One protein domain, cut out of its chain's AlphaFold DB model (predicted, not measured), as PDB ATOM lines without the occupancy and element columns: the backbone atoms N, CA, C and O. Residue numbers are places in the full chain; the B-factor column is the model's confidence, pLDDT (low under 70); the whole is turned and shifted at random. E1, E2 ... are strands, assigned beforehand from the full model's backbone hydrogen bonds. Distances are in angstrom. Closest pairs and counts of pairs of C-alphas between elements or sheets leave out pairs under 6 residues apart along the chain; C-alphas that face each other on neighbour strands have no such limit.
ATOM      1  N   THR A 351     -28.849  17.773  56.750       87.56
ATOM      2  CA  THR A 351     -28.749  17.260  58.122       87.56
ATOM      3  C   THR A 351     -30.101  16.742  58.599       87.56
ATOM      4  O   THR A 351     -31.119  17.409  58.417       87.56
ATOM      5  N   ILE A 352     -30.110  15.570  59.234       87.62
ATOM      6  CA  ILE A 352     -31.265  15.001  59.938       87.62
ATOM      7  C   ILE A 352     -30.825  14.562  61.330       87.62
ATOM      8  O   ILE A 352     -29.771  13.952  61.487       87.62
ATOM      9  N   VAL A 353     -31.659  14.851  62.326       87.12
ATOM     10  CA  VAL A 353     -31.488  14.393  63.708       87.12
ATOM     11  C   VAL A 353     -32.517  13.302  63.982       87.12
ATOM     12  O   VAL A 353     -33.707  13.482  63.717       87.12
ATOM     13  N   GLY A 354     -32.050  12.165  64.482       84.38
ATOM     14  CA  GLY A 354     -32.862  11.016  64.861       84.38
ATOM     15  C   GLY A 354     -32.890  10.788  66.375       84.38
ATOM     16  O   GLY A 354     -32.494  11.659  67.155       84.38
ATOM     17  N   PRO A 355     -33.363   9.609  66.814       81.81
ATOM     18  CA  PRO A 355     -33.403   9.248  68.226       81.81
ATOM     19  C   PRO A 355     -32.031   9.341  68.914       81.81
ATOM     20  O   PRO A 355     -30.984   9.101  68.307       81.81
ATOM     21  N   GLY A 356     -32.045   9.686  70.204       79.56
ATOM     22  CA  GLY A 356     -30.839   9.727  71.040       79.56
ATOM     23  C   GLY A 356     -29.771  10.726  70.581       79.56
ATOM     24  O   GLY A 356     -28.596  10.488  70.828       79.56
ATOM     25  N   GLY A 357     -30.155  11.790  69.865       81.75
ATOM     26  CA  GLY A 357     -29.227  12.812  69.367       81.75
ATOM     27  C   GLY A 357     -28.365  12.367  68.183       81.75
ATOM     28  O   GLY A 357     -27.448  13.086  67.800       81.75
ATOM     29  N   THR A 358     -28.630  11.202  67.581       87.19
ATOM     30  CA  THR A 358     -27.869  10.735  66.412       87.19
ATOM     31  C   THR A 358     -28.148  11.642  65.215       87.19
ATOM     32  O   THR A 358     -29.288  11.747  64.762       87.19
ATOM     33  N   VAL A 359     -27.109  12.277  64.681       88.50
ATOM     34  CA  VAL A 359     -27.161  13.173  63.527       88.50
ATOM     35  C   VAL A 359     -26.599  12.456  62.301       88.50
ATOM     36  O   VAL A 359     -25.479  11.946  62.334       88.50
ATOM     37  N   ALA A 360     -27.357  12.443  61.207       90.31
ATOM     38  CA  ALA A 360     -26.904  11.986  59.898       90.31
ATOM     39  C   ALA A 360     -26.836  13.170  58.930       90.31
ATOM     40  O   ALA A 360     -27.806  13.914  58.765       90.31
ATOM     41  N   ILE A 361     -25.686  13.331  58.283       89.81
ATOM     42  CA  ILE A 361     -25.366  14.465  57.423       89.81
ATOM     43  C   ILE A 361     -24.881  13.925  56.083       89.81
ATOM     44  O   ILE A 361     -24.044  13.025  56.026       89.81
ATOM     45  N   THR A 362     -25.426  14.450  54.990       91.88
ATOM     46  CA  THR A 362     -25.096  14.012  53.630       91.88
ATOM     47  C   THR A 362     -24.848  15.206  52.719       91.88
ATOM     48  O   THR A 362     -25.608  16.177  52.744       91.88
ATOM     49  N   GLN A 363     -23.809  15.132  51.887       92.19
ATOM     50  CA  GLN A 363     -23.607  16.067  50.782       92.19
ATOM     51  C   GLN A 363     -23.259  15.312  49.499       92.19
ATOM     52  O   GLN A 363     -22.467  14.370  49.492       92.19
ATOM     53  N   ARG A 364     -23.863  15.772  48.401       91.88
ATOM     54  CA  ARG A 364     -23.584  15.342  47.033       91.88
ATOM     55  C   ARG A 364     -22.425  16.145  46.438       91.88
ATOM     56  O   ARG A 364     -22.373  17.362  46.592       91.88
ATOM     57  N   PHE A 365     -21.573  15.453  45.700       91.56
ATOM     58  CA  PHE A 365     -20.465  15.973  44.908       91.56
ATOM     59  C   PHE A 365     -20.588  15.478  43.461       91.56
ATOM     60  O   PHE A 365     -21.385  14.579  43.175       91.56
ATOM     61  N   GLY A 366     -19.798  16.073  42.569       90.19
ATOM     62  CA  GLY A 366     -19.811  15.805  41.134       90.19
ATOM     63  C   GLY A 366     -20.945  16.504  40.376       90.19
ATOM     64  O   GLY A 366     -21.965  16.910  40.947       90.19
ATOM     65  N   SER A 367     -20.749  16.649  39.071       87.38
ATOM     66  CA  SER A 367     -21.660  17.271  38.103       87.38
ATOM     67  C   SER A 367     -22.630  16.277  37.458       87.38
ATOM     68  O   SER A 367     -23.702  16.685  37.003       87.38
ATOM     69  N   GLY A 368     -22.320  14.978  37.512       85.81
ATOM     70  CA  GLY A 368     -23.161  13.888  37.014       85.81
ATOM     71  C   GLY A 368     -22.887  13.482  35.575       85.81
ATOM     72  O   GLY A 368     -23.683  12.735  35.003       85.81
ATOM     73  N   THR A 369     -21.800  13.971  34.978       88.06
ATOM     74  CA  THR A 369     -21.329  13.462  33.688       88.06
ATOM     75  C   THR A 369     -20.655  12.093  33.877       88.06
ATOM     76  O   THR A 369     -20.347  11.712  35.011       88.06
ATOM     77  N   PRO A 370     -20.412  11.319  32.805       85.81
ATOM     78  CA  PRO A 370     -19.643  10.076  32.895       85.81
ATOM     79  C   PRO A 370     -18.224  10.260  33.463       85.81
ATOM     80  O   PRO A 370     -17.692   9.345  34.087       85.81
ATOM     81  N   GLU A 371     -17.620  11.431  33.255       89.88
ATOM     82  CA  GLU A 371     -16.266  11.787  33.699       89.88
ATOM     83  C   GLU A 371     -16.223  12.282  35.155       89.88
ATOM     84  O   GLU A 371     -15.199  12.144  35.821       89.88
ATOM     85  N   ASP A 372     -17.331  12.841  35.648       89.94
ATOM     86  CA  ASP A 372     -17.494  13.377  37.004       89.94
ATOM     87  C   ASP A 372     -18.859  12.940  37.587       89.94
ATOM     88  O   ASP A 372     -19.790  13.747  37.731       89.94
ATOM     89  N   PRO A 373     -19.026  11.631  37.863       90.50
ATOM     90  CA  PRO A 373     -20.292  11.064  38.307       90.50
ATOM     91  C   PRO A 373     -20.647  11.534  39.717       90.50
ATOM     92  O   PRO A 373     -19.785  11.833  40.544       90.50
ATOM     93  N   PHE A 374     -21.944  11.538  40.034       92.19
ATOM     94  CA  PHE A 374     -22.366  11.901  41.381       92.19
ATOM     95  C   PHE A 374     -21.805  10.942  42.425       92.19
ATOM     96  O   PHE A 374     -21.875   9.720  42.282       92.19
ATOM     97  N   THR A 375     -21.326  11.516  43.521       93.75
ATOM     98  CA  THR A 375     -21.007  10.791  44.751       93.75
ATOM     99  C   THR A 375     -21.678  11.486  45.923       93.75
ATOM    100  O   THR A 375     -21.915  12.694  45.901       93.75
ATOM    101  N   THR A 376     -22.003  10.731  46.963       93.88
ATOM    102  CA  THR A 376     -22.541  11.254  48.217       93.88
ATOM    103  C   THR A 376     -21.573  10.909  49.334       93.88
ATOM    104  O   THR A 376     -21.348   9.730  49.612       93.88
ATOM    105  N   GLN A 377     -21.023  11.923  49.998       92.69
ATOM    106  CA  GLN A 377     -20.347  11.726  51.275       92.69
ATOM    107  C   GLN A 377     -21.383  11.756  52.402       92.69
ATOM    108  O   GLN A 377     -22.354  12.518  52.371       92.69
ATOM    109  N   ILE A 378     -21.169  10.893  53.386       92.44
ATOM    110  CA  ILE A 378     -22.047  10.629  54.520       92.44
ATOM    111  C   ILE A 378     -21.210  10.796  55.784       92.44
ATOM    112  O   ILE A 378     -20.108  10.254  55.876       92.44
ATOM    113  N   LEU A 379     -21.749  11.512  56.762       90.06
ATOM    114  CA  LEU A 379     -21.173  11.716  58.082       90.06
ATOM    115  C   LEU A 379     -22.260  11.439  59.123       90.06
ATOM    116  O   LEU A 379     -23.333  12.039  59.082       90.06
ATOM    117  N   VAL A 380     -21.996  10.511  60.037       89.94
ATOM    118  CA  VAL A 380     -22.882  10.167  61.150       89.94
ATOM    119  C   VAL A 380     -22.159  10.462  62.453       89.94
ATOM    120  O   VAL A 380     -21.054   9.971  62.676       89.94
ATOM    121  N   GLN A 381     -22.798  11.254  63.306       85.81
ATOM    122  CA  GLN A 381     -22.262  11.705  64.584       85.81
ATOM    123  C   GLN A 381     -23.320  11.493  65.669       85.81
ATOM    124  O   GLN A 381     -24.494  11.773  65.451       85.81
ATOM    125  N   GLY A 382     -22.925  10.997  66.840       82.06
ATOM    126  CA  GLY A 382     -23.823  10.841  67.988       82.06
ATOM    127  C   GLY A 382     -23.202  11.394  69.273       82.06
ATOM    128  O   GLY A 382     -21.977  11.545  69.324       82.06
ATOM    129  N   PRO A 383     -24.006  11.666  70.316       74.50
ATOM    130  CA  PRO A 383     -23.514  12.173  71.594       74.50
ATOM    131  C   PRO A 383     -22.399  11.296  72.172       74.50
ATOM    132  O   PRO A 383     -22.547  10.075  72.277       74.50
ATOM    133  N   GLY A 384     -21.265  11.912  72.519       73.00
ATOM    134  CA  GLY A 384     -20.116  11.233  73.133       73.00
ATOM    135  C   GLY A 384     -19.454  10.136  72.284       73.00
ATOM    136  O   GLY A 384     -18.783   9.267  72.841       73.00
ATOM    137  N   ARG A 385     -19.650  10.121  70.957       76.00
ATOM    138  CA  ARG A 385     -19.095   9.107  70.037       76.00
ATOM    139  C   ARG A 385     -18.232   9.764  68.950       76.00
ATOM    140  O   ARG A 385     -18.523  10.894  68.568       76.00
ATOM    141  N   PRO A 386     -17.190   9.090  68.428       74.94
ATOM    142  CA  PRO A 386     -16.440   9.596  67.282       74.94
ATOM    143  C   PRO A 386     -17.293   9.555  65.998       74.94
ATOM    144  O   PRO A 386     -18.149   8.671  65.870       74.94
ATOM    145  N   PRO A 387     -17.037  10.456  65.031       79.75
ATOM    146  CA  PRO A 387     -17.756  10.479  63.763       79.75
ATOM    147  C   PRO A 387     -17.466   9.242  62.918       79.75
ATOM    148  O   PRO A 387     -16.325   8.792  62.810       79.75
ATOM    149  N   VAL A 388     -18.503   8.731  62.255       86.50
ATOM    150  CA  VAL A 388     -18.396   7.670  61.250       86.50
ATOM    151  C   VAL A 388     -18.681   8.275  59.881       86.50
ATOM    152  O   VAL A 388     -19.774   8.787  59.639       86.50
ATOM    153  N   THR A 389     -17.709   8.211  58.974       88.50
ATOM    154  CA  THR A 389     -17.854   8.680  57.591       88.50
ATOM    155  C   THR A 389     -17.966   7.525  56.605       88.50
ATOM    156  O   THR A 389     -17.435   6.436  56.827       88.50
ATOM    157  N   ALA A 390     -18.656   7.763  55.492       92.12
ATOM    158  CA  ALA A 390     -18.701   6.865  54.345       92.12
ATOM    159  C   ALA A 390     -18.878   7.664  53.047       92.12
ATOM    160  O   ALA A 390     -19.403   8.775  53.064       92.12
ATOM    161  N   THR A 391     -18.511   7.071  51.914       93.19
ATOM    162  CA  THR A 391     -18.806   7.616  50.582       93.19
ATOM    163  C   THR A 391     -19.582   6.571  49.795       93.19
ATOM    164  O   THR A 391     -19.214   5.398  49.797       93.19
ATOM    165  N   ALA A 392     -20.655   6.991  49.132       93.88
ATOM    166  CA  ALA A 392     -21.489   6.148  48.284       93.88
ATOM    167  C   ALA A 392     -21.582   6.740  46.871       93.88
ATOM    168  O   ALA A 392     -21.547   7.959  46.695       93.88
ATOM    169  N   ALA A 393     -21.706   5.881  45.859       94.69
ATOM    170  CA  ALA A 393     -21.958   6.318  44.489       94.69
ATOM    171  C   ALA A 393     -23.383   6.875  44.345       94.69
ATOM    172  O   ALA A 393     -24.311   6.436  45.032       94.69
ATOM    173  N   GLY A 394     -23.564   7.829  43.437       93.62
ATOM    174  CA  GLY A 394     -24.859   8.425  43.138       93.62
ATOM    175  C   GLY A 394     -25.318   9.487  44.140       93.62
ATOM    176  O   GLY A 394     -24.526  10.104  44.861       93.62
ATOM    177  N   VAL A 395     -26.629   9.721  44.160       92.50
ATOM    178  CA  VAL A 395     -27.294  10.759  44.970       92.50
ATOM    179  C   VAL A 395     -28.246  10.129  45.979       92.50
ATOM    180  O   VAL A 395     -28.812   9.081  45.692       92.50
ATOM    181  N   VAL A 396     -28.471  10.763  47.133       91.62
ATOM    182  CA  VAL A 396     -29.448  10.282  48.131       91.62
ATOM    183  C   VAL A 396     -30.840  10.128  47.500       91.62
ATOM    184  O   VAL A 396     -31.371  11.080  46.924       91.62
ATOM    185  N   TYR A 397     -31.411   8.927  47.600       89.19
ATOM    186  CA  TYR A 397     -32.760   8.608  47.127       89.19
ATOM    187  C   TYR A 397     -33.831   9.224  48.041       89.19
ATOM    188  O   TYR A 397     -33.548   9.576  49.182       89.19
ATOM    189  N   TYR A 398     -35.060   9.379  47.541       72.44
ATOM    190  CA  TYR A 398     -36.143  10.076  48.238       72.44
ATOM    191  C   TYR A 398     -36.365   9.578  49.675       72.44
ATOM    192  O   TYR A 398     -36.618   8.401  49.915       72.44
ATOM    193  N   GLY A 399     -36.332  10.521  50.617       64.88
ATOM    194  CA  GLY A 399     -36.338  10.246  52.051       64.88
ATOM    195  C   GLY A 399     -35.010  10.641  52.693       64.88
ATOM    196  O   GLY A 399     -33.965  10.700  52.054       64.88
ATOM    197  N   ALA A 400     -35.054  10.979  53.977       69.38
ATOM    198  CA  ALA A 400     -33.835  11.149  54.752       69.38
ATOM    199  C   ALA A 400     -33.135   9.792  54.972       69.38
ATOM    200  O   ALA A 400     -33.818   8.765  54.972       69.38
ATOM    201  N   PRO A 401     -31.818   9.778  55.263       86.06
ATOM    202  CA  PRO A 401     -31.211   8.770  56.124       86.06
ATOM    203  C   PRO A 401     -32.179   8.249  57.199       86.06
ATOM    204  O   PRO A 401     -32.687   9.024  58.013       86.06
ATOM    205  N   LEU A 402     -32.439   6.942  57.195       84.00
ATOM    206  CA  LEU A 402     -33.244   6.288  58.224       84.00
ATOM    207  C   LEU A 402     -32.363   6.096  59.459       84.00
ATOM    208  O   LEU A 402     -31.342   5.418  59.373       84.00
ATOM    209  N   ILE A 403     -32.761   6.677  60.590       87.75
ATOM    210  CA  ILE A 403     -32.024   6.595  61.856       87.75
ATOM    211  C   ILE A 403     -32.833   5.740  62.833       87.75
ATOM    212  O   ILE A 403     -33.930   6.124  63.248       87.75
ATOM    213  N   ALA A 404     -32.303   4.570  63.176       81.44
ATOM    214  CA  ALA A 404     -32.902   3.643  64.126       81.44
ATOM    215  C   ALA A 404     -32.633   4.062  65.586       81.44
ATOM    216  O   ALA A 404     -31.760   4.879  65.879       81.44
ATOM    217  N   GLY A 405     -33.406   3.501  66.524       79.38
ATOM    218  CA  GLY A 405     -33.356   3.869  67.948       79.38
ATOM    219  C   GLY A 405     -32.046   3.530  68.674       79.38
ATOM    220  O   GLY A 405     -31.781   4.077  69.740       79.38
ATOM    221  N   ASP A 406     -31.222   2.654  68.098       80.56
ATOM    222  CA  ASP A 406     -29.872   2.295  68.556       80.56
ATOM    223  C   ASP A 406     -28.778   3.267  68.050       80.56
ATOM    224  O   ASP A 406     -27.622   3.200  68.485       80.56
ATOM    225  N   GLY A 407     -29.138   4.182  67.144       81.50
ATOM    226  CA  GLY A 407     -28.222   5.069  66.429       81.50
ATOM    227  C   GLY A 407     -27.649   4.472  65.138       81.50
ATOM    228  O   GLY A 407     -26.734   5.063  64.564       81.50
ATOM    229  N   THR A 408     -28.147   3.325  64.664       85.38
ATOM    230  CA  THR A 408     -27.813   2.809  63.328       85.38
ATOM    231  C   THR A 408     -28.456   3.686  62.255       85.38
ATOM    232  O   THR A 408     -29.647   3.995  62.320       85.38
ATOM    233  N   VAL A 409     -27.679   4.072  61.242       89.56
ATOM    234  CA  VAL A 409     -28.127   4.915  60.127       89.56
ATOM    235  C   VAL A 409     -28.068   4.137  58.816       89.56
ATOM    236  O   VAL A 409     -27.033   3.559  58.485       89.56
ATOM    237  N   HIS A 410     -29.146   4.173  58.037       87.88
ATOM    238  CA  HIS A 410     -29.194   3.645  56.674       87.88
ATOM    239  C   HIS A 410     -29.386   4.788  55.670       87.88
ATOM    240  O   HIS A 410     -30.392   5.498  55.714       87.88
ATOM    241  N   VAL A 411     -28.441   4.952  54.745       91.00
ATOM    242  CA  VAL A 411     -28.503   5.943  53.660       91.00
ATOM    243  C   VAL A 411     -28.635   5.216  52.332       91.00
ATOM    244  O   VAL A 411     -27.763   4.428  51.979       91.00
ATOM    245  N   THR A 412     -29.708   5.493  51.594       91.25
ATOM    246  CA  THR A 412     -29.916   4.954  50.241       91.25
ATOM    247  C   THR A 412     -29.451   5.976  49.218       91.25
ATOM    248  O   THR A 412     -29.914   7.116  49.254       91.25
ATOM    249  N   THR A 413     -28.580   5.582  48.295       93.94
ATOM    250  CA  THR A 413     -28.203   6.384  47.127       93.94
ATOM    251  C   THR A 413     -28.561   5.668  45.831       93.94
ATOM    252  O   THR A 413     -28.581   4.444  45.784       93.94
ATOM    253  N   VAL A 414     -28.857   6.428  44.777       94.19
ATOM    254  CA  VAL A 414     -29.203   5.931  43.436       94.19
ATOM    255  C   VAL A 414     -28.237   6.451  42.385       94.19
ATOM    256  O   VAL A 414     -27.866   7.631  42.395       94.19
ATOM    257  N   VAL A 415     -27.869   5.571  41.458       94.50
ATOM    258  CA  VAL A 415     -27.103   5.893  40.251       94.50
ATOM    259  C   VAL A 415     -28.066   5.912  39.067       94.50
ATOM    260  O   VAL A 415     -28.906   5.024  38.917       94.50
ATOM    261  N   TYR A 416     -27.955   6.946  38.234       90.94
ATOM    262  CA  TYR A 416     -28.758   7.110  37.025       90.94
ATOM    263  C   TYR A 416     -27.954   6.705  35.786       90.94
ATOM    264  O   TYR A 416     -26.757   6.986  35.705       90.94
ATOM    265  N   ALA A 417     -28.618   6.114  34.792       88.19
ATOM    266  CA  ALA A 417     -28.036   5.920  33.468       88.19
ATOM    267  C   ALA A 417     -27.751   7.282  32.817       88.19
ATOM    268  O   ALA A 417     -28.617   8.162  32.791       88.19
ATOM    269  N   ALA A 418     -26.543   7.437  32.268       83.75
ATOM    270  CA  ALA A 418     -26.049   8.694  31.711       83.75
ATOM    271  C   ALA A 418     -27.046   9.335  30.727       83.75
ATOM    272  O   ALA A 418     -27.511   8.697  29.784       83.75
ATOM    273  N   GLY A 419     -27.379  10.610  30.957       81.06
ATOM    274  CA  GLY A 419     -28.316  11.369  30.121       81.06
ATOM    275  C   GLY A 419     -29.801  11.005  30.279       81.06
ATOM    276  O   GLY A 419     -30.621  11.532  29.531       81.06
ATOM    277  N   THR A 420     -30.175  10.144  31.232       84.88
ATOM    278  CA  THR A 420     -31.566   9.693  31.432       84.88
ATOM    279  C   THR A 420     -32.015   9.815  32.897       84.88
ATOM    280  O   THR A 420     -31.179   9.807  33.798       84.88
ATOM    281  N   PRO A 421     -33.332   9.883  33.177       85.06
ATOM    282  CA  PRO A 421     -33.865   9.796  34.539       85.06
ATOM    283  C   PRO A 421     -33.948   8.351  35.075       85.06
ATOM    284  O   PRO A 421     -34.476   8.136  36.165       85.06
ATOM    285  N   THR A 422     -33.469   7.354  34.323       89.25
ATOM    286  CA  THR A 422     -33.579   5.932  34.671       89.25
ATOM    287  C   THR A 422     -32.543   5.552  35.723       89.25
ATOM    288  O   THR A 422     -31.348   5.740  35.510       89.25
ATOM    289  N   ILE A 423     -32.986   4.988  36.848       91.62
ATOM    290  CA  ILE A 423     -32.097   4.464  37.893       91.62
ATOM    291  C   ILE A 423     -31.574   3.092  37.451       91.62
ATOM    292  O   ILE A 423     -32.364   2.198  37.147       91.62
ATOM    293  N   THR A 424     -30.252   2.920  37.415       92.56
ATOM    294  CA  THR A 424     -29.597   1.652  37.040       92.56
ATOM    295  C   THR A 424     -29.335   0.754  38.235       92.56
ATOM    296  O   THR A 424     -29.383  -0.468  38.114       92.56
ATOM    297  N   GLU A 425     -29.041   1.359  39.380       93.00
ATOM    298  CA  GLU A 425     -28.779   0.680  40.641       93.00
ATOM    299  C   GLU A 425     -28.995   1.634  41.816       93.00
ATOM    300  O   GLU A 425     -28.963   2.864  41.676       93.00
ATOM    301  N   PHE A 426     -29.150   1.054  42.998       93.00
ATOM    302  CA  PHE A 426     -29.065   1.768  44.260       93.00
ATOM    303  C   PHE A 426     -28.125   1.059  45.223       93.00
ATOM    304  O   PHE A 426     -27.967  -0.161  45.193       93.00
ATOM    305  N   THR A 427     -27.512   1.836  46.105       92.00
ATOM    306  CA  THR A 427     -26.690   1.338  47.204       92.00
ATOM    307  C   THR A 427     -27.319   1.761  48.518       92.00
ATOM    308  O   THR A 427     -27.670   2.928  48.675       92.00
ATOM    309  N   VAL A 428     -27.432   0.847  49.486       90.50
ATOM    310  CA  VAL A 428     -27.697   1.247  50.874       90.50
ATOM    311  C   VAL A 428     -26.455   1.082  51.727       90.50
ATOM    312  O   VAL A 428     -25.983  -0.031  51.960       90.50
ATOM    313  N   THR A 429     -25.969   2.209  52.233       91.25
ATOM    314  CA  THR A 429     -24.866   2.292  53.185       91.25
ATOM    315  C   THR A 429     -25.429   2.299  54.599       91.25
ATOM    316  O   THR A 429     -26.197   3.182  54.976       91.25
ATOM    317  N   THR A 430     -25.044   1.300  55.385       88.56
ATOM    318  CA  THR A 430     -25.393   1.146  56.796       88.56
ATOM    319  C   THR A 430     -24.205   1.555  57.656       88.56
ATOM    320  O   THR A 430     -23.130   0.966  57.545       88.56
ATOM    321  N   LEU A 431     -24.404   2.541  58.526       90.19
ATOM    322  CA  LEU A 431     -23.418   3.033  59.482       90.19
ATOM    323  C   LEU A 431     -23.915   2.675  60.885       90.19
ATOM    324  O   LEU A 431     -24.961   3.158  61.317       90.19
ATOM    325  N   ARG A 432     -23.190   1.797  61.581       84.38
ATOM    326  CA  ARG A 432     -23.497   1.392  62.961       84.38
ATOM    327  C   ARG A 432     -22.506   2.058  63.917       84.38
ATOM    328  O   ARG A 432     -21.316   2.094  63.594       84.38
ATOM    329  N   PRO A 433     -22.936   2.539  65.096       76.19
ATOM    330  CA  PRO A 433     -22.021   3.083  66.094       76.19
ATOM    331  C   PRO A 433     -20.899   2.092  66.444       76.19
ATOM    332  O   PRO A 433     -21.168   0.952  66.816       76.19
ATOM    333  N   GLY A 434     -19.641   2.524  66.324       77.81
ATOM    334  CA  GLY A 434     -18.468   1.710  66.673       77.81
ATOM    335  C   GLY A 434     -18.108   0.585  65.690       77.81
ATOM    336  O   GLY A 434     -17.243  -0.225  66.016       77.81
ATOM    337  N   ALA A 435     -18.725   0.520  64.505       82.81
ATOM    338  CA  ALA A 435     -18.388  -0.457  63.468       82.81
ATOM    339  C   ALA A 435     -18.134   0.213  62.110       82.81
ATOM    340  O   ALA A 435     -18.663   1.285  61.816       82.81
ATOM    341  N   SER A 436     -17.342  -0.445  61.259       87.75
ATOM    342  CA  SER A 436     -17.102   0.008  59.887       87.75
ATOM    343  C   SER A 436     -18.410   0.075  59.082       87.75
ATOM    344  O   SER A 436     -19.242  -0.830  59.217       87.75
ATOM    345  N   PRO A 437     -18.597   1.088  58.215       90.44
ATOM    346  CA  PRO A 437     -19.735   1.144  57.301       90.44
ATOM    347  C   PRO A 437     -19.824  -0.092  56.401       90.44
ATOM    348  O   PRO A 437     -18.808  -0.613  55.940       90.44
ATOM    349  N   VAL A 438     -21.049  -0.527  56.108       88.56
ATOM    350  CA  VAL A 438     -21.331  -1.659  55.212       88.56
ATOM    351  C   VAL A 438     -22.287  -1.202  54.116       88.56
ATOM    352  O   VAL A 438     -23.355  -0.677  54.422       88.56
ATOM    353  N   ALA A 439     -21.917  -1.401  52.852       89.88
ATOM    354  CA  ALA A 439     -22.693  -0.968  51.693       89.88
ATOM    355  C   ALA A 439     -23.229  -2.161  50.889       89.88
ATOM    356  O   ALA A 439     -22.529  -3.157  50.706       89.88
ATOM    357  N   TRP A 440     -24.461  -2.039  50.391       88.62
ATOM    358  CA  TRP A 440     -25.142  -3.077  49.614       88.62
ATOM    359  C   TRP A 440     -25.722  -2.503  48.327       88.62
ATOM    360  O   TRP A 440     -26.696  -1.754  48.381       88.62
ATOM    361  N   THR A 441     -25.139  -2.866  47.185       90.88
ATOM    362  CA  THR A 441     -25.577  -2.411  45.856       90.88
ATOM    363  C   THR A 441     -26.522  -3.423  45.207       90.88
ATOM    364  O   THR A 441     -26.252  -4.630  45.187       90.88
ATOM    365  N   VAL A 442     -27.645  -2.940  44.680       90.25
ATOM    366  CA  VAL A 442     -28.689  -3.728  44.012       90.25
ATOM    367  C   VAL A 442     -29.068  -3.044  42.700       90.25
ATOM    368  O   VAL A 442     -29.259  -1.832  42.658       90.25
ATOM    369  N   ALA A 443     -29.162  -3.829  41.626       91.38
ATOM    370  CA  ALA A 443     -29.544  -3.347  40.305       91.38
ATOM    371  C   ALA A 443     -31.038  -2.984  40.238       91.38
ATOM    372  O   ALA A 443     -31.869  -3.603  40.905       91.38
ATOM    373  N   GLY A 444     -31.373  -2.019  39.384       91.62
ATOM    374  CA  GLY A 444     -32.720  -1.478  39.219       91.62
ATOM    375  C   GLY A 444     -33.020  -0.271  40.108       91.62
ATOM    376  O   GLY A 444     -32.165   0.236  40.834       91.62
ATOM    377  N   ALA A 445     -34.264   0.192  40.038       91.62
ATOM    378  CA  ALA A 445     -34.783   1.270  40.867       91.62
ATOM    379  C   ALA A 445     -35.256   0.728  42.232       91.62
ATOM    380  O   ALA A 445     -35.934  -0.302  42.267       91.62
ATOM    381  N   PRO A 446     -34.964   1.403  43.357       91.31
ATOM    382  CA  PRO A 446     -35.506   1.013  44.653       91.31
ATOM    383  C   PRO A 446     -37.017   1.270  44.707       91.31
ATOM    384  O   PRO A 446     -37.503   2.315  44.265       91.31
ATOM    385  N   VAL A 447     -37.757   0.321  45.280       89.06
ATOM    386  CA  VAL A 447     -39.198   0.436  45.543       89.06
ATOM    387  C   VAL A 447     -39.379   0.755  47.023       89.06
ATOM    388  O   VAL A 447     -39.431  -0.138  47.869       89.06
ATOM    389  N   GLY A 448     -39.433   2.049  47.334       83.44
ATOM    390  CA  GLY A 448     -39.452   2.540  48.710       83.44
ATOM    391  C   GLY A 448     -38.071   2.527  49.369       83.44
ATOM    392  O   GLY A 448     -37.040   2.593  48.698       83.44
ATOM    393  N   GLY A 449     -38.060   2.511  50.701       79.12
ATOM    394  CA  GLY A 449     -36.834   2.522  51.493       79.12
ATOM    395  C   GLY A 449     -36.369   1.116  51.890       79.12
ATOM    396  O   GLY A 449     -37.123   0.147  51.790       79.12
ATOM    397  N   PRO A 450     -35.133   0.981  52.394       81.00
ATOM    398  CA  PRO A 450     -34.705  -0.236  53.066       81.00
ATOM    399  C   PRO A 450     -35.554  -0.484  54.315       81.00
ATOM    400  O   PRO A 450     -35.759   0.426  55.121       81.00
ATOM    401  N   THR A 451     -35.984  -1.727  54.519       79.44
ATOM    402  CA  THR A 451     -36.703  -2.120  55.739       79.44
ATOM    403  C   THR A 451     -35.796  -2.961  56.633       79.44
ATOM    404  O   THR A 451     -35.227  -3.962  56.196       79.44
ATOM    405  N   LEU A 452     -35.661  -2.559  57.899       73.00
ATOM    406  CA  LEU A 452     -34.962  -3.328  58.925       73.00
ATOM    407  C   LEU A 452     -35.984  -4.106  59.761       73.00
ATOM    408  O   LEU A 452     -36.927  -3.532  60.300       73.00
ATOM    409  N   THR A 453     -35.790  -5.413  59.886       70.44
ATOM    410  CA  THR A 453     -36.571  -6.250  60.810       70.44
ATOM    411  C   THR A 453     -36.094  -6.068  62.254       70.44
ATOM    412  O   THR A 453     -34.940  -5.712  62.494       70.44
ATOM    413  N   GLY A 454     -36.930  -6.430  63.234       58.25
ATOM    414  CA  GLY A 454     -36.530  -6.451  64.651       58.25
ATOM    415  C   GLY A 454     -35.350  -7.386  64.974       58.25
ATOM    416  O   GLY A 454     -34.729  -7.243  66.021       58.25
ATOM    417  N   ALA A 455     -35.004  -8.308  64.068       60.31
ATOM    418  CA  ALA A 455     -33.844  -9.195  64.173       60.31
ATOM    419  C   ALA A 455     -32.571  -8.636  63.496       60.31
ATOM    420  O   ALA A 455     -31.598  -9.367  63.322       60.31
ATOM    421  N   GLY A 456     -32.576  -7.379  63.037       61.81
ATOM    422  CA  GLY A 456     -31.447  -6.771  62.318       61.81
ATOM    423  C   GLY A 456     -31.228  -7.307  60.895       61.81
ATOM    424  O   GLY A 456     -30.281  -6.891  60.227       61.81
ATOM    425  N   VAL A 457     -32.104  -8.201  60.416       73.69
ATOM    426  CA  VAL A 457     -32.166  -8.623  59.010       73.69
ATOM    427  C   VAL A 457     -32.666  -7.450  58.182       73.69
ATOM    428  O   VAL A 457     -33.627  -6.779  58.566       73.69
ATOM    429  N   PHE A 458     -32.008  -7.220  57.056       78.38
ATOM    430  CA  PHE A 458     -32.167  -6.039  56.226       78.38
ATOM    431  C   PHE A 458     -32.771  -6.434  54.876       78.38
ATOM    432  O   PHE A 458     -32.328  -7.409  54.269       78.38
ATOM    433  N   VAL A 459     -33.806  -5.724  54.424       85.44
ATOM    434  CA  VAL A 459     -34.590  -6.102  53.241       85.44
ATOM    435  C   VAL A 459     -34.677  -4.945  52.254       85.44
ATOM    436  O   VAL A 459     -35.012  -3.817  52.620       85.44
ATOM    437  N   LEU A 460     -34.377  -5.254  50.994       89.38
ATOM    438  CA  LEU A 460     -34.381  -4.336  49.859       89.38
ATOM    439  C   LEU A 460     -35.393  -4.804  48.814       89.38
ATOM    440  O   LEU A 460     -35.414  -5.986  48.477       89.38
ATOM    441  N   THR A 461     -36.181  -3.879  48.267       91.38
ATOM    442  CA  THR A 461     -37.095  -4.143  47.143       91.38
ATOM    443  C   THR A 461     -36.617  -3.349  45.930       91.38
ATOM    444  O   THR A 461     -36.399  -2.143  46.040       91.38
ATOM    445  N   ALA A 462     -36.427  -4.018  44.794       92.38
ATOM    446  CA  ALA A 462     -35.850  -3.444  43.580       92.38
ATOM    447  C   ALA A 462     -36.694  -3.794  42.352       92.38
ATOM    448  O   ALA A 462     -37.049  -4.959  42.185       92.38
ATOM    449  N   ALA A 463     -36.973  -2.819  41.489       92.62
ATOM    450  CA  ALA A 463     -37.651  -3.009  40.208       92.62
ATOM    451  C   ALA A 463     -36.671  -2.817  39.037       92.62
ATOM    452  O   ALA A 463     -35.968  -1.807  38.960       92.62
ATOM    453  N   THR A 464     -36.642  -3.773  38.115       92.38
ATOM    454  CA  THR A 464     -35.837  -3.761  36.884       92.38
ATOM    455  C   THR A 464     -36.738  -3.856  35.651       92.38
ATOM    456  O   THR A 464     -37.798  -4.476  35.704       92.38
ATOM    457  N   GLY A 465     -36.307  -3.257  34.534       88.50
ATOM    458  CA  GLY A 465     -37.027  -3.266  33.252       88.50
ATOM    459  C   GLY A 465     -37.595  -1.900  32.842       88.50
ATOM    460  O   GLY A 465     -37.256  -0.877  33.442       88.50
ATOM    461  N   GLY A 466     -38.425  -1.868  31.797       82.81
ATOM    462  CA  GLY A 466     -38.953  -0.649  31.173       82.81
ATOM    463  C   GLY A 466     -40.043   0.101  31.954       82.81
ATOM    464  O   GLY A 466     -40.485   1.161  31.510       82.81
ATOM    465  N   GLY A 467     -40.499  -0.417  33.099       83.00
ATOM    466  CA  GLY A 467     -41.538   0.209  33.931       83.00
ATOM    467  C   GLY A 467     -42.981  -0.071  33.484       83.00
ATOM    468  O   GLY A 467     -43.921   0.437  34.096       83.00
ATOM    469  N   ALA A 468     -43.172  -0.883  32.440       88.25
ATOM    470  CA  ALA A 468     -44.468  -1.426  32.038       88.25
ATOM    471  C   ALA A 468     -44.725  -2.795  32.719       88.25
ATOM    472  O   ALA A 468     -43.766  -3.534  32.935       88.25
ATOM    473  N   PRO A 469     -45.973  -3.174  33.072       87.56
ATOM    474  CA  PRO A 469     -46.272  -4.424  33.796       87.56
ATOM    475  C   PRO A 469     -45.860  -5.745  33.123       87.56
ATOM    476  O   PRO A 469     -45.832  -6.779  33.788       87.56
ATOM    477  N   ASP A 470     -45.590  -5.728  31.824       89.25
ATOM    478  CA  ASP A 470     -45.112  -6.844  31.003       89.25
ATOM    479  C   ASP A 470     -43.577  -6.906  30.881       89.25
ATOM    480  O   ASP A 470     -43.029  -7.996  30.726       89.25
ATOM    481  N   ASP A 471     -42.894  -5.768  31.031       90.75
ATOM    482  CA  ASP A 471     -41.429  -5.615  31.012       90.75
ATOM    483  C   ASP A 471     -40.902  -5.022  32.336       90.75
ATOM    484  O   ASP A 471     -39.997  -4.196  32.367       90.75
ATOM    485  N   THR A 472     -41.504  -5.394  33.467       92.19
ATOM    486  CA  THR A 472     -40.980  -5.059  34.801       92.19
ATOM    487  C   THR A 472     -40.905  -6.312  35.648       92.19
ATOM    488  O   THR A 472     -41.855  -7.094  35.712       92.19
ATOM    489  N   GLN A 473     -39.785  -6.485  36.336       92.19
ATOM    490  CA  GLN A 473     -39.587  -7.518  37.336       92.19
ATOM    491  C   GLN A 473     -39.216  -6.850  38.657       92.19
ATOM    492  O   GLN A 473     -38.329  -6.001  38.701       92.19
ATOM    493  N   THR A 474     -39.891  -7.231  39.740       92.69
ATOM    494  CA  THR A 474     -39.585  -6.730  41.081       92.69
ATOM    495  C   THR A 474     -39.039  -7.853  41.951       92.69
ATOM    496  O   THR A 474     -39.691  -8.886  42.117       92.69
ATOM    497  N   THR A 475     -37.857  -7.644  42.525       91.94
ATOM    498  CA  THR A 475     -37.136  -8.616  43.353       91.94
ATOM    499  C   THR A 475     -36.934  -8.083  44.768       91.94
ATOM    500  O   THR A 475     -36.494  -6.949  44.974       91.94
ATOM    501  N   VAL A 476     -37.210  -8.935  45.756       91.50
ATOM    502  CA  VAL A 476     -36.869  -8.726  47.162       91.50
ATOM    503  C   VAL A 476     -35.561  -9.442  47.478       91.50
ATOM    504  O   VAL A 476     -35.423 -10.656  47.297       91.50
ATOM    505  N   THR A 477     -34.613  -8.673  48.000       89.31
ATOM    506  CA  THR A 477     -33.319  -9.148  48.484       89.31
ATOM    507  C   THR A 477     -33.284  -9.063  50.006       89.31
ATOM    508  O   THR A 477     -33.442  -7.982  50.574       89.31
ATOM    509  N   ILE A 478     -33.043 -10.193  50.669       84.62
ATOM    510  CA  ILE A 478     -32.717 -10.259  52.096       84.62
ATOM    511  C   ILE A 478     -31.200 -10.199  52.262       84.62
ATOM    512  O   ILE A 478     -30.449 -10.853  51.537       84.62
ATOM    513  N   ILE A 479     -30.753  -9.470  53.279       79.94
ATOM    514  CA  ILE A 479     -29.372  -9.462  53.741       79.94
ATOM    515  C   ILE A 479     -29.355  -9.824  55.228       79.94
ATOM    516  O   ILE A 479     -29.916  -9.117  56.071       79.94
ATOM    517  N   ARG A 480     -28.730 -10.961  55.541       77.75
ATOM    518  CA  ARG A 480     -28.616 -11.538  56.889       77.75
ATOM    519  C   ARG A 480     -27.169 -11.960  57.110       77.75
ATOM    520  O   ARG A 480     -26.591 -12.591  56.237       77.75
ATOM    521  N   ASP A 481     -26.579 -11.587  58.243       70.25
ATOM    522  CA  ASP A 481     -25.205 -11.957  58.628       70.25
ATOM    523  C   ASP A 481     -24.139 -11.648  57.553       70.25
ATOM    524  O   ASP A 481     -23.166 -12.375  57.363       70.25
ATOM    525  N   GLY A 482     -24.343 -10.559  56.803       69.50
ATOM    526  CA  GLY A 482     -23.475 -10.162  55.689       69.50
ATOM    527  C   GLY A 482     -23.606 -11.030  54.429       69.50
ATOM    528  O   GLY A 482     -22.820 -10.865  53.500       69.50
ATOM    529  N   GLN A 483     -24.575 -11.944  54.373       77.06
ATOM    530  CA  GLN A 483     -24.911 -12.736  53.192       77.06
ATOM    531  C   GLN A 483     -26.153 -12.167  52.502       77.06
ATOM    532  O   GLN A 483     -27.181 -11.927  53.139       77.06
ATOM    533  N   ARG A 484     -26.053 -11.972  51.183       80.44
ATOM    534  CA  ARG A 484     -27.160 -11.578  50.303       80.44
ATOM    535  C   ARG A 484     -27.890 -12.827  49.810       80.44
ATOM    536  O   ARG A 484     -27.259 -13.742  49.293       80.44
ATOM    537  N   SER A 485     -29.214 -12.823  49.898       81.38
ATOM    538  CA  SER A 485     -30.085 -13.816  49.272       81.38
ATOM    539  C   SER A 485     -31.233 -13.099  48.571       81.38
ATOM    540  O   SER A 485     -31.961 -12.320  49.183       81.38
ATOM    541  N   GLU A 486     -31.399 -13.352  47.278       79.50
ATOM    542  CA  GLU A 486     -32.637 -13.032  46.563       79.50
ATOM    543  C   GLU A 486     -33.650 -14.133  46.862       79.50
ATOM    544  O   GLU A 486     -33.292 -15.313  46.873       79.50
ATOM    545  N   VAL A 487     -34.882 -13.746  47.201       80.62
ATOM    546  CA  VAL A 487     -35.827 -14.674  47.849       80.62
ATOM    547  C   VAL A 487     -37.266 -14.599  47.346       80.62
ATOM    548  O   VAL A 487     -38.028 -15.542  47.545       80.62
ATOM    549  N   LEU A 488     -37.655 -13.496  46.707       88.31
ATOM    550  CA  LEU A 488     -38.980 -13.334  46.121       88.31
ATOM    551  C   LEU A 488     -38.861 -12.457  44.882       88.31
ATOM    552  O   LEU A 488     -38.391 -11.327  44.982       88.31
ATOM    553  N   THR A 489     -39.319 -12.956  43.740       91.56
ATOM    554  CA  THR A 489     -39.308 -12.219  42.477       91.56
ATOM    555  C   THR A 489     -40.676 -12.340  41.830       91.56
ATOM    556  O   THR A 489     -41.157 -13.448  41.607       91.56
ATOM    557  N   ILE A 490     -41.305 -11.208  41.527       91.25
ATOM    558  CA  ILE A 490     -42.600 -11.135  40.841       91.25
ATOM    559  C   ILE A 490     -42.465 -10.361  39.533       91.25
ATOM    560  O   ILE A 490     -41.713  -9.392  39.446       91.25
ATOM    561  N   ALA A 491     -43.207 -10.785  38.512       90.56
ATOM    562  CA  ALA A 491     -43.411  -9.982  37.314       90.56
ATOM    563  C   ALA A 491     -44.462  -8.894  37.589       90.56
ATOM    564  O   ALA A 491     -45.430  -9.128  38.320       90.56
ATOM    565  N   GLY A 492     -44.278  -7.726  36.984       89.44
ATOM    566  CA  GLY A 492     -45.155  -6.573  37.130       89.44
ATOM    567  C   GLY A 492     -44.563  -5.420  37.940       89.44
ATOM    568  O   GLY A 492     -43.496  -5.515  38.549       89.44
ATOM    569  N   VAL A 493     -45.304  -4.311  37.944       88.81
ATOM    570  CA  VAL A 493     -44.931  -3.055  38.611       88.81
ATOM    571  C   VAL A 493     -45.515  -3.014  40.021       88.81
ATOM    572  O   VAL A 493     -46.736  -3.041  40.201       88.81
ATOM    573  N   THR A 494     -44.655  -2.897  41.027       89.31
ATOM    574  CA  THR A 494     -45.033  -2.660  42.429       89.31
ATOM    575  C   THR A 494     -45.096  -1.169  42.742       89.31
ATOM    576  O   THR A 494     -44.201  -0.423  42.351       89.31
ATOM    577  N   GLN A 495     -46.111  -0.736  43.493       77.31
ATOM    578  CA  GLN A 495     -46.207   0.648  43.988       77.31
ATOM    579  C   GLN A 495     -45.681   0.807  45.421       77.31
ATOM    580  O   GLN A 495     -45.200   1.879  45.777       77.31
ATOM    581  N   ASP A 496     -45.734  -0.264  46.214       85.19
ATOM    582  CA  ASP A 496     -45.348  -0.287  47.622       85.19
ATOM    583  C   ASP A 496     -44.150  -1.220  47.854       85.19
ATOM    584  O   ASP A 496     -43.967  -2.219  47.151       85.19
ATOM    585  N   GLN A 497     -43.347  -0.902  48.871       86.88
ATOM    586  CA  GLN A 497     -42.272  -1.767  49.370       86.88
ATOM    587  C   GLN A 497     -42.827  -3.085  49.939       86.88
ATOM    588  O   GLN A 497     -43.985  -3.151  50.359       86.88
ATOM    589  N   ALA A 498     -41.996  -4.130  50.001       90.31
ATOM    590  CA  ALA A 498     -42.403  -5.409  50.579       90.31
ATOM    591  C   ALA A 498     -42.846  -5.264  52.051       90.31
ATOM    592  O   ALA A 498     -42.142  -4.677  52.873       90.31
ATOM    593  N   ALA A 499     -43.999  -5.840  52.388       90.38
ATOM    594  CA  ALA A 499     -44.491  -5.918  53.757       90.38
ATOM    595  C   ALA A 499     -43.840  -7.102  54.482       90.38
ATOM    596  O   ALA A 499     -43.695  -8.181  53.905       90.38
ATOM    597  N   ILE A 500     -43.456  -6.906  55.746       89.06
ATOM    598  CA  ILE A 500     -42.711  -7.892  56.537       89.06
ATOM    599  C   ILE A 500     -43.394  -8.075  57.893       89.06
ATOM    600  O   ILE A 500     -43.553  -7.107  58.636       89.06
ATOM    601  N   GLY A 501     -43.792  -9.308  58.205       87.31
ATOM    602  CA  GLY A 501     -44.350  -9.689  59.503       87.31
ATOM    603  C   GLY A 501     -43.269  -9.893  60.568       87.31
ATOM    604  O   GLY A 501     -42.102 -10.144  60.255       87.31
ATOM    605  N   ALA A 502     -43.657  -9.821  61.844       84.12
ATOM    606  CA  ALA A 502     -42.759 -10.090  62.971       84.12
ATOM    607  C   ALA A 502     -42.214 -11.536  62.984       84.12
ATOM    608  O   ALA A 502     -41.120 -11.780  63.495       84.12
ATOM    609  N   ASP A 503     -42.942 -12.477  62.379       84.25
ATOM    610  CA  ASP A 503     -42.523 -13.861  62.135       84.25
ATOM    611  C   ASP A 503     -41.427 -13.996  61.056       84.25
ATOM    612  O   ASP A 503     -40.793 -15.046  60.939       84.25
ATOM    613  N   GLY A 504     -41.184 -12.943  60.270       83.88
ATOM    614  CA  GLY A 504     -40.283 -12.945  59.120       83.88
ATOM    615  C   GLY A 504     -40.939 -13.353  57.798       83.88
ATOM    616  O   GLY A 504     -40.214 -13.562  56.823       83.88
ATOM    617  N   THR A 505     -42.271 -13.466  57.732       89.50
ATOM    618  CA  THR A 505     -42.995 -13.610  56.460       89.50
ATOM    619  C   THR A 505     -42.901 -12.312  55.659       89.50
ATOM    620  O   THR A 505     -43.153 -11.229  56.182       89.50
ATOM    621  N   ILE A 506     -42.564 -12.424  54.376       90.69
ATOM    622  CA  ILE A 506     -42.485 -11.309  53.428       90.69
ATOM    623  C   ILE A 506     -43.613 -11.446  52.406       90.69
ATOM    624  O   ILE A 506     -43.807 -12.524  51.844       90.69
ATOM    625  N   ALA A 507     -44.319 -10.353  52.122       92.50
ATOM    626  CA  ALA A 507     -45.299 -10.276  51.046       92.50
ATOM    627  C   ALA A 507     -45.059  -9.049  50.158       92.50
ATOM    628  O   ALA A 507     -44.742  -7.965  50.645       92.50
ATOM    629  N   LEU A 508     -45.249  -9.212  48.852       93.38
ATOM    630  CA  LEU A 508     -45.123  -8.150  47.857       93.38
ATOM    631  C   LEU A 508     -46.248  -8.284  46.824       93.38
ATOM    632  O   LEU A 508     -46.663  -9.397  46.499       93.38
ATOM    633  N   ALA A 509     -46.749  -7.162  46.312       92.94
ATOM    634  CA  ALA A 509     -47.857  -7.139  45.365       92.94
ATOM    635  C   ALA A 509     -47.551  -6.230  44.169       92.94
ATOM    636  O   ALA A 509     -47.259  -5.047  44.346       92.94
ATOM    637  N   ALA A 510     -47.648  -6.779  42.957       92.25
ATOM    638  CA  ALA A 510     -47.442  -6.058  41.701       92.25
ATOM    639  C   ALA A 510     -48.724  -5.990  40.862       92.25
ATOM    640  O   ALA A 510     -49.541  -6.911  40.882       92.25
ATOM    641  N   THR A 511     -48.858  -4.927  40.066       91.50
ATOM    642  CA  THR A 511     -49.767  -4.907  38.911       91.50
ATOM    643  C   THR A 511     -49.150  -5.744  37.800       91.50
ATOM    644  O   THR A 511     -48.032  -5.449  37.378       91.50
ATOM    645  N   ASN A 512     -49.858  -6.765  37.321       90.00
ATOM    646  CA  ASN A 512     -49.358  -7.664  36.279       90.00
ATOM    647  C   ASN A 512     -49.785  -7.225  34.866       90.00
ATOM    648  O   ASN A 512     -50.624  -6.338  34.699       90.00
ATOM    649  N   ALA A 513     -49.231  -7.880  33.842       89.62
ATOM    650  CA  ALA A 513     -49.487  -7.589  32.427       89.62
ATOM    651  C   ALA A 513     -50.975  -7.616  32.012       89.62
ATOM    652  O   ALA A 513     -51.338  -7.022  31.000       89.62
ATOM    653  N   SER A 514     -51.859  -8.265  32.784       87.69
ATOM    654  CA  SER A 514     -53.305  -8.278  32.504       87.69
ATOM    655  C   SER A 514     -54.069  -7.062  33.060       87.69
ATOM    656  O   SER A 514     -55.276  -6.953  32.851       87.69
ATOM    657  N   GLY A 515     -53.398  -6.166  33.798       85.31
ATOM    658  CA  GLY A 515     -54.032  -5.111  34.602       85.31
ATOM    659  C   GLY A 515     -54.627  -5.612  35.927       85.31
ATOM    660  O   GLY A 515     -55.242  -4.838  36.661       85.31
ATOM    661  N   GLY A 516     -54.449  -6.900  36.234       88.19
ATOM    662  CA  GLY A 516     -54.746  -7.500  37.529       88.19
ATOM    663  C   GLY A 516     -53.585  -7.364  38.519       88.19
ATOM    664  O   GLY A 516     -52.682  -6.546  38.336       88.19
ATOM    665  N   ALA A 517     -53.591  -8.188  39.566       90.31
ATOM    666  CA  ALA A 517     -52.569  -8.193  40.611       90.31
ATOM    667  C   ALA A 517     -51.899  -9.565  40.758       90.31
ATOM    668  O   ALA A 517     -52.560 -10.596  40.639       90.31
ATOM    669  N   THR A 518     -50.611  -9.573  41.086       92.56
ATOM    670  CA  THR A 518     -49.852 -10.772  41.468       92.56
ATOM    671  C   THR A 518     -49.296 -10.562  42.870       92.56
ATOM    672  O   THR A 518     -48.544  -9.614  43.103       92.56
ATOM    673  N   ILE A 519     -49.683 -11.426  43.811       93.50
ATOM    674  CA  ILE A 519     -49.201 -11.407  45.197       93.50
ATOM    675  C   ILE A 519     -48.138 -12.495  45.353       93.50
ATOM    676  O   ILE A 519     -48.448 -13.679  45.223       93.50
ATOM    677  N   GLY A 520     -46.901 -12.102  45.643       93.25
ATOM    678  CA  GLY A 520     -45.820 -13.005  46.027       93.25
ATOM    679  C   GLY A 520     -45.673 -13.055  47.546       93.25
ATOM    680  O   GLY A 520     -45.726 -12.016  48.207       93.25
ATOM    681  N   VAL A 521     -45.483 -14.248  48.106       93.12
ATOM    682  CA  VAL A 521     -45.319 -14.476  49.550       93.12
ATOM    683  C   VAL A 521     -44.166 -15.436  49.800       93.12
ATOM    684  O   VAL A 521     -44.114 -16.520  49.229       93.12
ATOM    685  N   LEU A 522     -43.279 -15.081  50.723       90.69
ATOM    686  CA  LEU A 522     -42.227 -15.949  51.235       90.69
ATOM    687  C   LEU A 522     -42.402 -16.107  52.745       90.69
ATOM    688  O   LEU A 522     -42.353 -15.122  53.479       90.69
ATOM    689  N   ARG A 523     -42.554 -17.348  53.215       88.81
ATOM    690  CA  ARG A 523     -42.572 -17.668  54.651       88.81
ATOM    691  C   ARG A 523     -41.223 -18.253  55.092       88.81
ATOM    692  O   ARG A 523     -40.566 -18.907  54.278       88.81
ATOM    693  N   PRO A 524     -40.798 -18.069  56.355       84.44
ATOM    694  CA  PRO A 524     -39.537 -18.618  56.853       84.44
ATOM    695  C   PRO A 524     -39.411 -20.129  56.599       84.44
ATOM    696  O   PRO A 524     -40.265 -20.915  57.003       84.44
ATOM    697  N   GLY A 525     -38.334 -20.543  55.924       82.25
ATOM    698  CA  GLY A 525     -38.062 -21.956  55.622       82.25
ATOM    699  C   GLY A 525     -38.960 -22.592  54.549       82.25
ATOM    700  O   GLY A 525     -38.849 -23.796  54.322       82.25
ATOM    701  N   ALA A 526     -39.822 -21.819  53.884       86.25
ATOM    702  CA  ALA A 526     -40.661 -22.272  52.778       86.25
ATOM    703  C   ALA A 526     -40.155 -21.742  51.423       86.25
ATOM    704  O   ALA A 526     -39.394 -20.779  51.355       86.25
ATOM    705  N   ALA A 527     -40.610 -22.364  50.333       87.12
ATOM    706  CA  ALA A 527     -40.492 -21.781  48.999       87.12
ATOM    707  C   ALA A 527     -41.466 -20.599  48.836       87.12
ATOM    708  O   ALA A 527     -42.466 -20.513  49.551       87.12
ATOM    709  N   ALA A 528     -41.192 -19.711  47.878       90.25
ATOM    710  CA  ALA A 528     -42.105 -18.627  47.536       90.25
ATOM    711  C   ALA A 528     -43.428 -19.164  46.952       90.25
ATOM    712  O   ALA A 528     -43.436 -20.038  46.082       90.25
ATOM    713  N   GLU A 529     -44.543 -18.613  47.422       92.56
ATOM    714  CA  GLU A 529     -45.903 -18.852  46.942       92.56
ATOM    715  C   GLU A 529     -46.390 -17.631  46.147       92.56
ATOM    716  O   GLU A 529     -46.092 -16.492  46.505       92.56
ATOM    717  N   TYR A 530     -47.180 -17.858  45.095       91.75
ATOM    718  CA  TYR A 530     -47.697 -16.799  44.225       91.75
ATOM    719  C   TYR A 530     -49.207 -16.942  44.019       91.75
ATOM    720  O   TYR A 530     -49.726 -18.057  43.911       91.75
ATOM    721  N   LEU A 531     -49.909 -15.810  43.961       91.69
ATOM    722  CA  LEU A 531     -51.346 -15.724  43.717       91.69
ATOM    723  C   LEU A 531     -51.638 -14.648  42.666       91.69
ATOM    724  O   LEU A 531     -51.548 -13.454  42.952       91.69
ATOM    725  N   ASP A 532     -52.032 -15.085  41.472       91.06
ATOM    726  CA  ASP A 532     -52.488 -14.212  40.389       91.06
ATOM    727  C   ASP A 532     -53.992 -13.942  40.480       91.06
ATOM    728  O   ASP A 532     -54.806 -14.846  40.700       91.06
ATOM    729  N   LEU A 533     -54.369 -12.681  40.289       87.56
ATOM    730  CA  LEU A 533     -55.729 -12.175  40.420       87.56
ATOM    731  C   LEU A 533     -56.088 -11.318  39.197       87.56
ATOM    732  O   LEU A 533     -55.324 -10.425  38.838       87.56
ATOM    733  N   PRO A 534     -57.275 -11.500  38.589       84.81
ATOM    734  CA  PRO A 534     -57.734 -10.681  37.460       84.81
ATOM    735  C   PRO A 534     -58.279  -9.305  37.890       84.81
ATOM    736  O   PRO A 534     -58.725  -8.527  37.053       84.81
ATOM    737  N   ALA A 535     -58.319  -9.020  39.195       86.81
ATOM    738  CA  ALA A 535     -58.760  -7.746  39.754       86.81
ATOM    739  C   ALA A 535     -57.544  -6.914  40.174       86.81
ATOM    740  O   ALA A 535     -56.587  -7.458  40.724       86.81
ATOM    741  N   ALA A 536     -57.604  -5.603  39.950       85.81
ATOM    742  CA  ALA A 536     -56.537  -4.686  40.331       85.81
ATOM    743  C   ALA A 536     -56.408  -4.586  41.860       85.81
ATOM    744  O   ALA A 536     -57.411  -4.626  42.584       85.81
TER     745      ALA A 536
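This is residues 351 to 536 of the 600 residues of an uncharacterized protein of Mycobacterium sp. ITM-2016-00316 (UniProt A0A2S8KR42). Four small antiparallel sheets are stacked face to face in a row along the long axis, E1 to E4, then E5 to E7, then E8 to E10, then E11 to E13, with their strands running mostly across that axis. At each of the three steps a long link carries the chain on, and short stretches of it pair with the first strand of the next sheet, so that the row advances with the sequence from E1 at one end to E13 at the other. The printed part has 186 residues with thirteen named strands and no named helix; the class is all strand, though under half of the residues, 89, are in named elements. Each sheet is a meander, each strand the antiparallel neighbour of the one before, in the orders E1 E2 E3 E4, E5 E6 E7, E8 E9 E10 and E11 E12 E13. The whole is compact, with a radius of gyration of the C-alphas of 17.5 A and spans of 55 by 42 by 25 A.

E1, residues 351 to 353, begins at C-alpha 351 (-28.749, 17.260, 58.122). E2, residues 359 to 365, E3, residues 375 to 381, and E4, residues 388 to 393, measure 20.0, 19.9 and 17.2 A from first to last C-alpha. E5, residues 409 to 416, spans 23.2 A, E6, residues 423 to 431, 23.3 A, and E7, residues 438 to 443, 17.1 A. E8, residues 458 to 465, begins at C-alpha 458 (-32.167, -6.039, 56.226) and spans 23.6 A. E9, residues 472 to 480, spans 26.1 A, and E10, residues 483 to 491, 24.5 A. E11 is residues 506 to 511, E12 residues 517 to 522, and E13, residues 529 to 533, ends at C-alpha 533 (-55.729, -12.175, 40.420).

The sheet E1 to E4 is only just strongly twisted, with C-alphas up to 4.4 A off its best plane. E1 and E2 form a hairpin, with N 352 and O 360 within hydrogen-bond range at 2.9 A. E2 and E3 form another, with N 361 and O 379 at 2.8 A. E3 and E4 form a third, with N 378 and O 390 at 2.8 A. This sheet and E5 E6 E7 are face to face, 11.3 A centre to centre where they face, with strands at 21 degrees; the closest C-alphas of E4 and E6 are those of Val 388 and Leu 431, 7.1 A. In the hairpin E5 and E6, N 413 and O 427 are 2.8 A apart; in the hairpin E6 and E7, N 428 and O 440 are 2.9 A apart. The sheet E8 E9 E10 faces that one at 10.8 A; E6 and E8 are near each other, and the closest C-alphas of E7 and E8 are those of Ala 443 and Ala 462, 7.1 A. It is strongly twisted, up to 5.0 A off its plane. In the hairpin E8 and E9, N 475 and O 462 are within hydrogen-bond range at 2.8 A, and in the hairpin E9 and E10, N 485 and O 478 are within hydrogen-bond range at 2.8 A. The sheet E11 E12 E13 faces it at 11.0 A, with the closest C-alphas of E10 and E12 those of Ile 490 and Gly 520, 6.4 A. N 508 and O 520 are 2.9 A apart, and N 519 and O 531 are 2.9 A apart.

The C-alphas farthest apart are those of Gly 384 and Pro 534, 56.3 A. The printed part has no cut. The links E4 to E5, E7 to E8 and E10 to E11 are long. The mean pLDDT of the printed part is 86.6, and residues 399 to 400, 454 to 456 and 482 are under 70.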